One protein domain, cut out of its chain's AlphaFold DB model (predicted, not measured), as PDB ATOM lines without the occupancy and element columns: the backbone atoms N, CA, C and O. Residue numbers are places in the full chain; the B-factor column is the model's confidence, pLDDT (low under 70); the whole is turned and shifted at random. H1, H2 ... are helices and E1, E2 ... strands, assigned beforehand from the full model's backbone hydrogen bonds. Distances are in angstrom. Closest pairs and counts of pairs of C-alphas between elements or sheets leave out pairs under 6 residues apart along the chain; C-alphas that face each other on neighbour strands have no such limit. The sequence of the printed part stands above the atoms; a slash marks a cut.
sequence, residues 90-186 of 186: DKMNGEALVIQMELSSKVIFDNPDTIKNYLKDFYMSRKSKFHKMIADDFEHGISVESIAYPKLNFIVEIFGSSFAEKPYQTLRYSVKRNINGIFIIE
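AT A GLANCE: This is residues 90 to 186 of the 186 residues of an uncharacterized protein of Bacteroidetes bacterium (UniProt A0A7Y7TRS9). A long, strongly twisted sheet of four strands curls round one helix, H2, which packs on one of its faces. H1 lies off the sheet towards one end of the long axis, and H3 follows H2 towards the other end, where it and the loop of residues 140 to 148 extend past the sheet. The printed part has 97 residues with three named helices and four named strands, in the order E1 H1 H2 H3 E2 E3 E4; the sheet is mixed, with the order E1 E2 E3 E4, and the class is mixed, helices and strands. The whole is loose, with a radius of gyration of the C-alphas of 15.6 A, and elongated, spanning 47 by 26 by 19 A.

HOW THE PARTS SIT: E1, residues 96 to 102, is an edge strand and the parallel neighbour of E2, residues 152 to 159, at 27 degrees; N 99 and O 155 are 2.8 A apart, within hydrogen-bond range. H1, residues 105 to 110, is not on the sheet, but only just, with 4 pairs of C-alphas within 10 A. It is close to but not clearly touching H2, residues 114 to 125, about perpendicular at 88 degrees; their closest C-alphas, Ile 108 and Thr 114, are 6.7 A apart. H2 is on the sheet, in two layers, helix over one face; its closest C-alpha pair with E3, residues 169 to 177, is Lys 120 and Val 175, 7.1 A, and with E4, residues 183 to 185, Lys 116 and Ile 185, 7.0 A. H3, residues 127 to 139, is not on the sheet and meets H2 only through their link. E1, the three helices and E2 form a strand-helix-strand unit, two parallel neighbour strands with helices between. E2, E3 and E4 form a meander, each strand the antiparallel neighbour of the one before, with hairpins E2 and E3, at 153 degrees, and E3 and E4, at 154 degrees. N 154 and O 173 are 2.8 A apart, and N 184 and O 176 2.9 A, within hydrogen-bond range. In H1 and H2 every O i to N i+4 pair is within that range; in H3 7 of 9 are.

IN THESE COORDINATES: E1 begins at C-alpha 96, (10.109, -53.969, 63.260), and is 19.3 A long. H1 is 8.7 A, H2 16.6 A and H3 19.4 A; C-alpha 139, at the end of H3, is at (33.582, -54.511, 60.854). E2 is 22.0 A, E3 26.0 A and E4 6.5 A, ending at C-alpha 185, (10.458, -57.153, 77.227).

THE WHOLE: The two C-alphas farthest apart are those of Lys 106 and Gly 141, 48.1 A. The printed part has no cut; the link from H3 to E2, 12 residues, is long. The mean pLDDT of the printed part is 82.2, and it is under 70 at residues 90 to 94, 136, 141 and 143 to 148.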
ATOM      1  N   ASP A  90      18.769 -59.467  56.848       57.28
ATOM      2  CA  ASP A  90      18.578 -58.058  56.489       57.28
ATOM      3  C   ASP A  90      17.478 -57.349  57.300       57.28
ATOM      4  O   ASP A  90      17.573 -56.155  57.569       57.28
ATOM      5  N   LYS A  91      16.441 -58.077  57.740       57.72
ATOM      6  CA  LYS A  91      15.297 -57.510  58.480       57.72
ATOM      7  C   LYS A  91      15.554 -57.370  59.986       57.72
ATOM      8  O   LYS A  91      14.719 -56.811  60.690       57.72
ATOM      9  N   MET A  92      16.664 -57.899  60.515       64.06
ATOM     10  CA  MET A  92      16.980 -57.794  61.952       64.06
ATOM     11  C   MET A  92      17.667 -56.476  62.331       64.06
ATOM     12  O   MET A  92      17.697 -56.130  63.513       64.06
ATOM     13  N   ASN A  93      18.185 -55.728  61.354       64.94
ATOM     14  CA  ASN A  93      18.890 -54.465  61.567       64.94
ATOM     15  C   ASN A  93      17.908 -53.300  61.775       64.94
ATOM     16  O   ASN A  93      17.728 -52.436  60.924       64.94
ATOM     17  N   GLY A  94      17.250 -53.277  62.936       65.88
ATOM     18  CA  GLY A  94      16.468 -52.132  63.419       65.88
ATOM     19  C   GLY A  94      15.020 -52.044  62.927       65.88
ATOM     20  O   GLY A  94      14.216 -51.356  63.566       65.88
ATOM     21  N   GLU A  95      14.647 -52.766  61.870       78.94
ATOM     22  CA  GLU A  95      13.257 -52.845  61.418       78.94
ATOM     23  C   GLU A  95      12.367 -53.634  62.392       78.94
ATOM     24  O   GLU A  95      12.806 -54.521  63.130       78.94
ATOM     25  N   ALA A  96      11.081 -53.279  62.428       83.94
ATOM     26  CA  ALA A  96      10.109 -53.969  63.260       83.94
ATOM     27  C   ALA A  96       9.611 -55.240  62.562       83.94
ATOM     28  O   ALA A  96       9.043 -55.193  61.473       83.94
ATOM     29  N   LEU A  97       9.775 -56.374  63.233       86.69
ATOM     30  CA  LEU A  97       9.357 -57.681  62.755       86.69
ATOM     31  C   LEU A  97       7.855 -57.859  62.968       86.69
ATOM     32  O   LEU A  97       7.369 -57.817  64.101       86.69
ATOM     33  N   VAL A  98       7.115 -58.083  61.886       88.00
ATOM     34  CA  VAL A  98       5.676 -58.348  61.962       88.00
ATOM     35  C   VAL A  98       5.447 -59.837  62.212       88.00
ATOM     36  O   VAL A  98       5.910 -60.692  61.458       88.00
ATOM     37  N   ILE A  99       4.728 -60.150  63.287       88.12
ATOM     38  CA  ILE A  99       4.334 -61.507  63.660       88.12
ATOM     39  C   ILE A  99       2.816 -61.562  63.656       88.12
ATOM     40  O   ILE A  99       2.166 -60.866  64.432       88.12
ATOM     41  N   GLN A 100       2.260 -62.434  62.824       90.44
ATOM     42  CA  GLN A 100       0.830 -62.707  62.805       90.44
ATOM     43  C   GLN A 100       0.551 -64.010  63.541       90.44
ATOM     44  O   GLN A 100       1.183 -65.031  63.266       90.44
ATOM     45  N   MET A 101      -0.384 -63.970  64.482       88.25
ATOM     46  CA  MET A 101      -0.770 -65.127  65.282       88.25
ATOM     47  C   MET A 101      -2.283 -65.261  65.373       88.25
ATOM     48  O   MET A 101      -3.027 -64.281  65.378       88.25
ATOM     49  N   GLU A 102      -2.730 -66.506  65.469       89.75
ATOM     50  CA  GLU A 102      -4.122 -66.845  65.701       89.75
ATOM     51  C   GLU A 102      -4.296 -67.317  67.139       89.75
ATOM     52  O   GLU A 102      -3.901 -68.422  67.505       89.75
ATOM     53  N   LEU A 103      -4.859 -66.446  67.971       88.00
ATOM     54  CA  LEU A 103      -5.137 -66.727  69.373       88.00
ATOM     55  C   LEU A 103      -6.562 -66.283  69.674       88.00
ATOM     56  O   LEU A 103      -7.022 -65.247  69.199       88.00
ATOM     57  N   SER A 104      -7.274 -67.059  70.488       86.81
ATOM     58  CA  SER A 104      -8.565 -66.600  70.996       86.81
ATOM     59  C   SER A 104      -8.354 -65.495  72.035       86.81
ATOM     60  O   SER A 104      -7.411 -65.547  72.830       86.81
ATOM     61  N   SER A 105      -9.272 -64.531  72.094       85.75
ATOM     62  CA  SER A 105      -9.244 -63.465  73.105       85.75
ATOM     63  C   SER A 105      -9.221 -64.012  74.536       85.75
ATOM     64  O   SER A 105      -8.551 -63.449  75.399       85.75
ATOM     65  N   LYS A 106      -9.886 -65.152  74.770       89.19
ATOM     66  CA  LYS A 106      -9.890 -65.854  76.057       89.19
ATOM     67  C   LYS A 106      -8.488 -66.299  76.484       89.19
ATOM     68  O   LYS A 106      -8.127 -66.108  77.635       89.19
ATOM     69  N   VAL A 107      -7.678 -66.834  75.566       86.75
ATOM     70  CA  VAL A 107      -6.311 -67.291  75.888       86.75
ATOM     71  C   VAL A 107      -5.437 -66.134  76.367       86.75
ATOM     72  O   VAL A 107      -4.691 -66.296  77.327       86.75
ATOM     73  N   ILE A 108      -5.554 -64.966  75.734       86.81
ATOM     74  CA  ILE A 108      -4.792 -63.770  76.124       86.81
ATOM     75  C   ILE A 108      -5.246 -63.257  77.486       86.81
ATOM     76  O   ILE A 108      -4.413 -62.885  78.306       86.81
ATOM     77  N   PHE A 109      -6.559 -63.237  77.718       86.19
ATOM     78  CA  PHE A 109      -7.125 -62.785  78.982       86.19
ATOM     79  C   PHE A 109      -6.714 -63.693  80.146       86.19
ATOM     80  O   PHE A 109      -6.283 -63.203  81.186       86.19
ATOM     81  N   ASP A 110      -6.792 -65.008  79.943       91.62
ATOM     82  CA  ASP A 110      -6.457 -65.997  80.966       91.62
ATOM     83  C   ASP A 110      -4.933 -66.088  81.195       91.62
ATOM     84  O   ASP A 110      -4.496 -66.432  82.290       91.62
ATOM     85  N   ASN A 111      -4.113 -65.780  80.179       91.19
ATOM     86  CA  ASN A 111      -2.653 -65.919  80.214       91.19
ATOM     87  C   ASN A 111      -1.954 -64.704  79.569       91.19
ATOM     88  O   ASN A 111      -1.475 -64.798  78.428       91.19
ATOM     89  N   PRO A 112      -1.830 -63.572  80.286       84.50
ATOM     90  CA  PRO A 112      -1.285 -62.330  79.730       84.50
ATOM     91  C   PRO A 112       0.182 -62.445  79.281       84.50
ATOM     92  O   PRO A 112       0.622 -61.714  78.392       84.50
ATOM     93  N   ASP A 113       0.938 -63.394  79.838       91.00
ATOM     94  CA  ASP A 113       2.348 -63.612  79.496       91.00
ATOM     95  C   ASP A 113       2.564 -64.461  78.235       91.00
ATOM     96  O   ASP A 113       3.698 -64.575  77.769       91.00
ATOM     97  N   THR A 114       1.503 -65.018  77.637       90.44
ATOM     98  CA  THR A 114       1.593 -65.881  76.440       90.44
ATOM     99  C   THR A 114       2.414 -65.231  75.329       90.44
ATOM    100  O   THR A 114       3.312 -65.849  74.760       90.44
ATOM    101  N   ILE A 115       2.148 -63.952  75.056       91.44
ATOM    102  CA  ILE A 115       2.808 -63.211  73.978       91.44
ATOM    103  C   ILE A 115       4.270 -62.945  74.330       91.44
ATOM    104  O   ILE A 115       5.154 -63.151  73.505       91.44
ATOM    105  N   LYS A 116       4.551 -62.550  75.575       92.56
ATOM    106  CA  LYS A 116       5.919 -62.289  76.039       92.56
ATOM    107  C   LYS A 116       6.783 -63.549  75.997       92.56
ATOM    108  O   LYS A 116       7.919 -63.489  75.530       92.56
ATOM    109  N   ASN A 117       6.242 -64.686  76.430       92.06
ATOM    110  CA  ASN A 117       6.932 -65.974  76.375       92.06
ATOM    111  C   ASN A 117       7.207 -66.392  74.929       92.06
ATOM    112  O   ASN A 117       8.345 -66.711  74.597       92.06
ATOM    113  N   TYR A 118       6.212 -66.267  74.046       90.81
ATOM    114  CA  TYR A 118       6.400 -66.529  72.620       90.81
ATOM    115  C   TYR A 118       7.509 -65.660  72.010       90.81
ATOM    116  O   TYR A 118       8.379 -66.161  71.301       90.81
ATOM    117  N   LEU A 119       7.518 -64.356  72.303       90.44
ATOM    118  CA  LEU A 119       8.536 -63.436  71.792       90.44
ATOM    119  C   LEU A 119       9.936 -63.748  72.333       90.44
ATOM    120  O   LEU A 119      10.918 -63.629  71.599       90.44
ATOM    121  N   LYS A 120      10.040 -64.177  73.593       90.94
ATOM    122  CA  LYS A 120      11.297 -64.636  74.194       90.94
ATOM    123  C   LYS A 120      11.829 -65.885  73.492       90.94
ATOM    124  O   LYS A 120      13.012 -65.931  73.150       90.94
ATOM    125  N   ASP A 121      10.971 -66.872  73.259       88.69
ATOM    126  CA  ASP A 121      11.346 -68.113  72.578       88.69
ATOM    127  C   ASP A 121      11.738 -67.833  71.127       88.69
ATOM    128  O   ASP A 121      12.767 -68.315  70.643       88.69
ATOM    129  N   PHE A 122      10.985 -66.959  70.458       86.81
ATOM    130  CA  PHE A 122      11.314 -66.508  69.117       86.81
ATOM    131  C   PHE A 122      12.677 -65.814  69.067       86.81
ATOM    132  O   PHE A 122      13.518 -66.179  68.246       86.81
ATOM    133  N   TYR A 123      12.937 -64.869  69.971       87.12
ATOM    134  CA  TYR A 123      14.231 -64.201  70.089       87.12
ATOM    135  C   TYR A 123      15.372 -65.213  70.260       87.12
ATOM    136  O   TYR A 123      16.395 -65.138  69.581       87.12
ATOM    137  N   MET A 124      15.180 -66.209  71.126       84.75
ATOM    138  CA  MET A 124      16.192 -67.232  71.388       84.75
ATOM    139  C   MET A 124      16.433 -68.174  70.216       84.75
ATOM    140  O   MET A 124      17.581 -68.554  69.980       84.75
ATOM    141  N   SER A 125      15.402 -68.482  69.429       84.81
ATOM    142  CA  SER A 125      15.552 -69.267  68.197       84.81
ATOM    143  C   SER A 125      16.484 -68.601  67.174       84.81
ATOM    144  O   SER A 125      17.060 -69.274  66.321       84.81
ATOM    145  N   ARG A 126      16.674 -67.278  67.269       80.12
ATOM    146  CA  ARG A 126      17.509 -66.480  66.360       80.12
ATOM    147  C   ARG A 126      18.916 -66.217  66.881       80.12
ATOM    148  O   ARG A 126      19.695 -65.564  66.192       80.12
ATOM    149  N   LYS A 127      19.286 -66.785  68.032       78.00
ATOM    150  CA  LYS A 127      20.603 -66.578  68.652       78.00
ATOM    151  C   LYS A 127      21.772 -66.838  67.694       78.00
ATOM    152  O   LYS A 127      22.744 -66.092  67.720       78.00
ATOM    153  N   SER A 128      21.673 -67.849  66.829       75.44
ATOM    154  CA  SER A 128      22.712 -68.160  65.837       75.44
ATOM    155  C   SER A 128      22.956 -67.025  64.836       75.44
ATOM    156  O   SER A 128      24.095 -66.819  64.428       75.44
ATOM    157  N   LYS A 129      21.919 -66.257  64.483       76.69
ATOM    158  CA  LYS A 129      22.006 -65.120  63.554       76.69
ATOM    159  C   LYS A 129      22.610 -63.874  64.197       76.69
ATOM    160  O   LYS A 129      23.261 -63.092  63.516       76.69
ATOM    161  N   PHE A 130      22.463 -63.720  65.511       78.31
ATOM    162  CA  PHE A 130      23.024 -62.577  66.232       78.31
ATOM    163  C   PHE A 130      24.548 -62.537  66.175       78.31
ATOM    164  O   PHE A 130      25.113 -61.456  66.143       78.31
ATOM    165  N   HIS A 131      25.215 -63.691  66.103       72.19
ATOM    166  CA  HIS A 131      26.669 -63.732  65.948       72.19
ATOM    167  C   HIS A 131      27.146 -63.056  64.659       72.19
ATOM    168  O   HIS A 131      28.185 -62.407  64.677       72.19
ATOM    169  N   LYS A 132      26.373 -63.173  63.573       71.12
ATOM    170  CA  LYS A 132      26.667 -62.509  62.302       71.12
ATOM    171  C   LYS A 132      26.460 -60.999  62.405       71.12
ATOM    172  O   LYS A 132      27.371 -60.262  62.080       71.12
ATOM    173  N   MET A 133      25.336 -60.555  62.974       72.06
ATOM    174  CA  MET A 133      25.082 -59.120  63.200       72.06
ATOM    175  C   MET A 133      26.168 -58.474  64.068       72.06
ATOM    176  O   MET A 133      26.646 -57.394  63.767       72.06
ATOM    177  N   ILE A 134      26.590 -59.173  65.123       72.56
ATOM    178  CA  ILE A 134      27.673 -58.725  65.999       72.56
ATOM    179  C   ILE A 134      29.003 -58.629  65.231       72.56
ATOM    180  O   ILE A 134      29.767 -57.696  65.453       72.56
ATOM    181  N   ALA A 135      29.294 -59.589  64.347       71.81
ATOM    182  CA  ALA A 135      30.485 -59.552  63.499       71.81
ATOM    183  C   ALA A 135      30.450 -58.369  62.522       71.81
ATOM    184  O   ALA A 135      31.432 -57.637  62.433       71.81
ATOM    185  N   ASP A 136      29.307 -58.137  61.874       69.88
ATOM    186  CA  ASP A 136      29.110 -56.987  60.995       69.88
ATOM    187  C   ASP A 136      29.316 -55.680  61.787       69.88
ATOM    188  O   ASP A 136      30.059 -54.806  61.350       69.88
ATOM    189  N   ASP A 137      28.757 -55.555  62.995       72.69
ATOM    190  CA  ASP A 137      28.943 -54.382  63.865       72.69
ATOM    191  C   ASP A 137      30.431 -54.103  64.165       72.69
ATOM    192  O   ASP A 137      30.871 -52.947  64.140       72.69
ATOM    193  N   PHE A 138      31.235 -55.151  64.390       73.44
ATOM    194  CA  PHE A 138      32.686 -55.017  64.563       73.44
ATOM    195  C   PHE A 138      33.388 -54.488  63.311       73.44
ATOM    196  O   PHE A 138      34.254 -53.618  63.421       73.44
ATOM    197  N   GLU A 139      33.026 -54.987  62.128       75.81
ATOM    198  CA  GLU A 139      33.582 -54.511  60.854       75.81
ATOM    199  C   GLU A 139      33.260 -53.029  60.610       75.81
ATOM    200  O   GLU A 139      34.078 -52.298  60.046       75.81
ATOM    201  N   HIS A 140      32.118 -52.554  61.114       71.00
ATOM    202  CA  HIS A 140      31.708 -51.147  61.053       71.00
ATOM    203  C   HIS A 140      32.301 -50.274  62.179       71.00
ATOM    204  O   HIS A 140      31.961 -49.094  62.289       71.00
ATOM    205  N   GLY A 141      33.212 -50.811  63.000       69.31
ATOM    206  CA  GLY A 141      33.957 -50.053  64.011       69.31
ATOM    207  C   GLY A 141      33.212 -49.824  65.330       69.31
ATOM    208  O   GLY A 141      33.606 -48.949  66.106       69.31
ATOM    209  N   ILE A 142      32.153 -50.590  65.609       70.06
ATOM    210  CA  ILE A 142      31.460 -50.562  66.903       70.06
ATOM    211  C   ILE A 142      32.354 -51.233  67.961       70.06
ATOM    212  O   ILE A 142      32.923 -52.303  67.742       70.06
ATOM    213  N   SER A 143      32.524 -50.591  69.122       55.09
ATOM    214  CA  SER A 143      33.436 -51.081  70.162       55.09
ATOM    215  C   SER A 143      32.901 -52.347  70.843       55.09
ATOM    216  O   SER A 143      31.706 -52.451  71.121       55.09
ATOM    217  N   VAL A 144      33.797 -53.278  71.201       59.34
ATOM    218  CA  VAL A 144      33.471 -54.543  71.902       59.34
ATOM    219  C   VAL A 144      32.615 -54.310  73.153       59.34
ATOM    220  O   VAL A 144      31.696 -55.070  73.440       59.34
ATOM    221  N   GLU A 145      32.896 -53.233  73.884       55.66
ATOM    222  CA  GLU A 145      32.216 -52.857  75.130       55.66
ATOM    223  C   GLU A 145      30.744 -52.471  74.924       55.66
ATOM    224  O   GLU A 145      29.951 -52.516  75.865       55.66
ATOM    225  N   SER A 146      30.366 -52.104  73.697       55.50
ATOM    226  CA  SER A 146      29.009 -51.681  73.337       55.50
ATOM    227  C   SER A 146      28.150 -52.796  72.734       55.50
ATOM    228  O   SER A 146      26.954 -52.600  72.502       55.50
ATOM    229  N   ILE A 147      28.722 -53.986  72.530       56.41
ATOM    230  CA  ILE A 147      28.042 -55.097  71.865       56.41
ATOM    231  C   ILE A 147      27.186 -55.856  72.872       56.41
ATOM    232  O   ILE A 147      27.604 -56.800  73.546       56.41
ATOM    233  N   ALA A 148      25.937 -55.418  72.969       65.50
ATOM    234  CA  ALA A 148      24.861 -56.213  73.532       65.50
ATOM    235  C   ALA A 148      24.308 -57.169  72.466       65.50
ATOM    236  O   ALA A 148      24.415 -56.923  71.266       65.50
ATOM    237  N   TYR A 149      23.652 -58.251  72.896       74.06
ATOM    238  CA  TYR A 149      22.796 -58.997  71.974       74.06
ATOM    239  C   TYR A 149      21.786 -58.030  71.331       74.06
ATOM    240  O   TYR A 149      21.220 -57.193  72.047       74.06
ATOM    241  N   PRO A 150      21.524 -58.151  70.021       79.69
ATOM    242  CA  PRO A 150      20.727 -57.176  69.296       79.69
ATOM    243  C   PRO A 150      19.319 -57.077  69.883       79.69
ATOM    244  O   PRO A 150      18.726 -58.063  70.337       79.69
ATOM    245  N   LYS A 151      18.786 -55.857  69.895       85.44
ATOM    246  CA  LYS A 151      17.402 -55.563  70.271       85.44
ATOM    247  C   LYS A 151      16.504 -55.880  69.079       85.44
ATOM    248  O   LYS A 151      16.719 -55.336  68.002       85.44
ATOM    249  N   LEU A 152      15.475 -56.700  69.279       86.25
ATOM    250  CA  LEU A 152      14.465 -56.969  68.256       86.25
ATOM    251  C   LEU A 152      13.166 -56.239  68.593       86.25
ATOM    252  O   LEU A 152      12.675 -56.314  69.720       86.25
ATOM    253  N   ASN A 153      12.608 -55.542  67.607       88.56
ATOM    254  CA  ASN A 153      11.315 -54.876  67.721       88.56
ATOM    255  C   ASN A 153      10.255 -55.724  67.019       88.56
ATOM    256  O   ASN A 153      10.495 -56.219  65.922       88.56
ATOM    257  N   PHE A 154       9.085 -55.870  67.633       89.69
ATOM    258  CA  PHE A 154       7.998 -56.702  67.132       89.69
ATOM    259  C   PHE A 154       6.697 -55.915  67.024       89.69
ATOM    260  O   PHE A 154       6.335 -55.165  67.934       89.69
ATOM    261  N   ILE A 155       5.970 -56.146  65.936       91.69
ATOM    262  CA  ILE A 155       4.556 -55.805  65.787       91.69
ATOM    263  C   ILE A 155       3.801 -57.131  65.766       91.69
ATOM    264  O   ILE A 155       3.909 -57.901  64.817       91.69
ATOM    265  N   VAL A 156       3.074 -57.415  66.840       92.19
ATOM    266  CA  VAL A 156       2.304 -58.647  67.002       92.19
ATOM    267  C   VAL A 156       0.859 -58.368  66.625       92.19
ATOM    268  O   VAL A 156       0.178 -57.599  67.302       92.19
ATOM    269  N   GLU A 157       0.391 -58.993  65.557       93.19
ATOM    270  CA  GLU A 157      -0.977 -58.901  65.060       93.19
ATOM    271  C   GLU A 157      -1.729 -60.183  65.403       93.19
ATOM    272  O   GLU A 157      -1.332 -61.281  65.005       93.19
ATOM    273  N   ILE A 158      -2.822 -60.046  66.148       91.69
ATOM    274  CA  ILE A 158      -3.573 -61.182  66.669       91.69
ATOM    275  C   ILE A 158      -4.938 -61.260  66.010       91.69
ATOM    276  O   ILE A 158      -5.719 -60.305  66.013       91.69
ATOM    277  N   PHE A 159      -5.231 -62.435  65.473       92.38
ATOM    278  CA  PHE A 159      -6.455 -62.750  64.759       92.38
ATOM    279  C   PHE A 159      -7.260 -63.788  65.534       92.38
ATOM    280  O   PHE A 159      -6.705 -64.714  66.114       92.38
ATOM    281  N   GLY A 160      -8.587 -63.641  65.533       88.88
ATOM    282  CA  GLY A 160      -9.470 -64.532  66.294       88.88
ATOM    283  C   GLY A 160      -9.802 -65.836  65.569       88.88
ATOM    284  O   GLY A 160     -10.372 -66.737  66.170       88.88
ATOM    285  N   SER A 161      -9.508 -65.912  64.269       86.12
ATOM    286  CA  SER A 161      -9.669 -67.115  63.443       86.12
ATOM    287  C   SER A 161      -8.874 -66.978  62.150       86.12
ATOM    288  O   SER A 161      -8.639 -65.847  61.716       86.12
ATOM    289  N   SER A 162      -8.549 -68.072  61.467       83.44
ATOM    290  CA  SER A 162      -7.826 -68.123  60.176       83.44
ATOM    291  C   SER A 162      -8.511 -67.382  59.024       83.44
ATOM    292  O   SER A 162      -7.914 -67.133  57.983       83.44
ATOM    293  N   PHE A 163      -9.774 -66.995  59.219       84.12
ATOM    294  CA  PHE A 163     -10.605 -66.312  58.226       84.12
ATOM    295  C   PHE A 163     -10.822 -64.823  58.523       84.12
ATOM    296  O   PHE A 163     -11.501 -64.139  57.758       84.12
ATOM    297  N   ALA A 164     -10.323 -64.325  59.657       85.38
ATOM    298  CA  ALA A 164     -10.411 -62.911  59.998       85.38
ATOM    299  C   ALA A 164      -9.537 -62.062  59.057       85.38
ATOM    300  O   ALA A 164      -8.337 -62.290  58.944       85.38
ATOM    301  N   GLU A 165     -10.142 -61.060  58.413       84.88
ATOM    302  CA  GLU A 165      -9.448 -60.163  57.474       84.88
ATOM    303  C   GLU A 165      -8.536 -59.149  58.177       84.88
ATOM    304  O   GLU A 165      -7.591 -58.644  57.581       84.88
ATOM    305  N   LYS A 166      -8.832 -58.824  59.441       89.94
ATOM    306  CA  LYS A 166      -8.096 -57.835  60.234       89.94
ATOM    307  C   LYS A 166      -7.756 -58.397  61.612       89.94
ATOM    308  O   LYS A 166      -8.563 -59.163  62.155       89.94
ATOM    309  N   PRO A 167      -6.609 -58.008  62.193       93.12
ATOM    310  CA  PRO A 167      -6.306 -58.358  63.568       93.12
ATOM    311  C   PRO A 167      -7.309 -57.670  64.494       93.12
ATOM    312  O   PRO A 167      -7.689 -56.518  64.274       93.12
ATOM    313  N   TYR A 168      -7.746 -58.372  65.538       93.12
ATOM    314  CA  TYR A 168      -8.559 -57.755  66.587       93.12
ATOM    315  C   TYR A 168      -7.689 -57.037  67.624       93.12
ATOM    316  O   TYR A 168      -8.192 -56.212  68.383       93.12
ATOM    317  N   GLN A 169      -6.392 -57.353  67.667       92.62
ATOM    318  CA  GLN A 169      -5.435 -56.726  68.563       92.62
ATOM    319  C   GLN A 169      -4.067 -56.622  67.890       92.62
ATOM    320  O   GLN A 169      -3.585 -57.584  67.297       92.62
ATOM    321  N   THR A 170      -3.433 -55.460  68.029       94.06
ATOM    322  CA  THR A 170      -2.058 -55.224  67.586       94.06
ATOM    323  C   THR A 170      -1.245 -54.717  68.765       94.06
ATOM    324  O   THR A 170      -1.636 -53.751  69.420       94.06
ATOM    325  N   LEU A 171      -0.120 -55.365  69.040       93.25
ATOM    326  CA  LEU A 171       0.764 -55.034  70.151       93.25
ATOM    327  C   LEU A 171       2.167 -54.761  69.632       93.25
ATOM    328  O   LEU A 171       2.602 -55.340  68.640       93.25
ATOM    329  N   ARG A 172       2.879 -53.869  70.314       94.06
ATOM    330  CA  ARG A 172       4.268 -53.544  69.999       94.06
ATOM    331  C   ARG A 172       5.121 -53.947  71.179       94.06
ATOM    332  O   ARG A 172       4.793 -53.582  72.300       94.06
ATOM    333  N   TYR A 173       6.179 -54.690  70.893       92.44
ATOM    334  CA  TYR A 173       7.118 -55.144  71.902       92.44
ATOM    335  C   TYR A 173       8.541 -54.904  71.448       92.44
ATOM    336  O   TYR A 173       8.851 -54.957  70.254       92.44
ATOM    337  N   SER A 174       9.424 -54.725  72.413       90.56
ATOM    338  CA  SER A 174      10.849 -54.812  72.193       90.56
ATOM    339  C   SER A 174      11.483 -55.837  73.110       90.56
ATOM    340  O   SER A 174      11.302 -55.792  74.324       90.56
ATOM    341  N   VAL A 175      12.243 -56.758  72.523       90.62
ATOM    342  CA  VAL A 175      12.954 -57.807  73.251       90.62
ATOM    343  C   VAL A 175      14.447 -57.565  73.132       90.62
ATOM    344  O   VAL A 175      15.000 -57.492  72.032       90.62
ATOM    345  N   LYS A 176      15.113 -57.464  74.279       88.12
ATOM    346  CA  LYS A 176      16.571 -57.341  74.383       88.12
ATOM    347  C   LYS A 176      17.089 -58.149  75.564       88.12
ATOM    348  O   LYS A 176      16.337 -58.484  76.483       88.12
ATOM    349  N   ARG A 177      18.390 -58.425  75.567       85.44
ATOM    350  CA  ARG A 177      19.097 -58.874  76.771       85.44
ATOM    351  C   ARG A 177      19.873 -57.697  77.345       85.44
ATOM    352  O   ARG A 177      20.492 -56.951  76.594       85.44
ATOM    353  N   ASN A 178      19.819 -57.512  78.658       82.44
ATOM    354  CA  ASN A 178      20.679 -56.533  79.319       82.44
ATOM    355  C   ASN A 178      22.127 -57.045  79.416       82.44
ATOM    356  O   ASN A 178      22.419 -58.187  79.062       82.44
ATOM    357  N   ILE A 179      23.014 -56.210  79.960       77.06
ATOM    358  CA  ILE A 179      24.432 -56.538  80.180       77.06
ATOM    359  C   ILE A 179      24.651 -57.800  81.035       77.06
ATOM    360  O   ILE A 179      25.658 -58.478  80.883       77.06
ATOM    361  N   ASN A 180      23.681 -58.163  81.879       79.75
ATOM    362  CA  ASN A 180      23.721 -59.357  82.729       79.75
ATOM    363  C   ASN A 180      23.095 -60.590  82.046       79.75
ATOM    364  O   ASN A 180      22.916 -61.630  82.677       79.75
ATOM    365  N   GLY A 181      22.692 -60.484  80.775       74.81
ATOM    366  CA  GLY A 181      22.048 -61.562  80.021       74.81
ATOM    367  C   GLY A 181      20.574 -61.815  80.375       74.81
ATOM    368  O   GLY A 181      20.000 -62.808  79.912       74.81
ATOM    369  N   ILE A 182      19.945 -60.938  81.163       84.69
ATOM    370  CA  ILE A 182      18.530 -61.020  81.550       84.69
ATOM    371  C   ILE A 182      17.661 -60.452  80.426       84.69
ATOM    372  O   ILE A 182      17.983 -59.412  79.850       84.69
ATOM    373  N   PHE A 183      16.545 -61.120  80.131       85.88
ATOM    374  CA  PHE A 183      15.569 -60.630  79.159       85.88
ATOM    375  C   PHE A 183      14.807 -59.431  79.693       85.88
ATOM    376  O   PHE A 183      14.279 -59.460  80.803       85.88
ATOM    377  N   ILE A 184      14.697 -58.418  78.848       88.50
ATOM    378  CA  ILE A 184      13.822 -57.276  79.048       88.50
ATOM    379  C   ILE A 184      12.847 -57.264  77.873       88.50
ATOM    380  O   ILE A 184      13.277 -57.305  76.718       88.50
ATOM    381  N   ILE A 185      11.553 -57.252  78.193       91.62
ATOM    382  CA  ILE A 185      10.458 -57.153  77.227       91.62
ATOM    383  C   ILE A 185       9.658 -55.904  77.584       91.62
ATOM    384  O   ILE A 185       8.998 -55.877  78.626       91.62
ATOM    385  N   GLU A 186       9.785 -54.885  76.740       90.06
ATOM    386  CA  GLU A 186       9.162 -53.557  76.862       90.06
ATOM    387  C   GLU A 186       8.013 -53.401  75.868       90.06
ATOM    388  O   GLU A 186       8.172 -53.875  74.718       90.06
TER     389      GLU A 186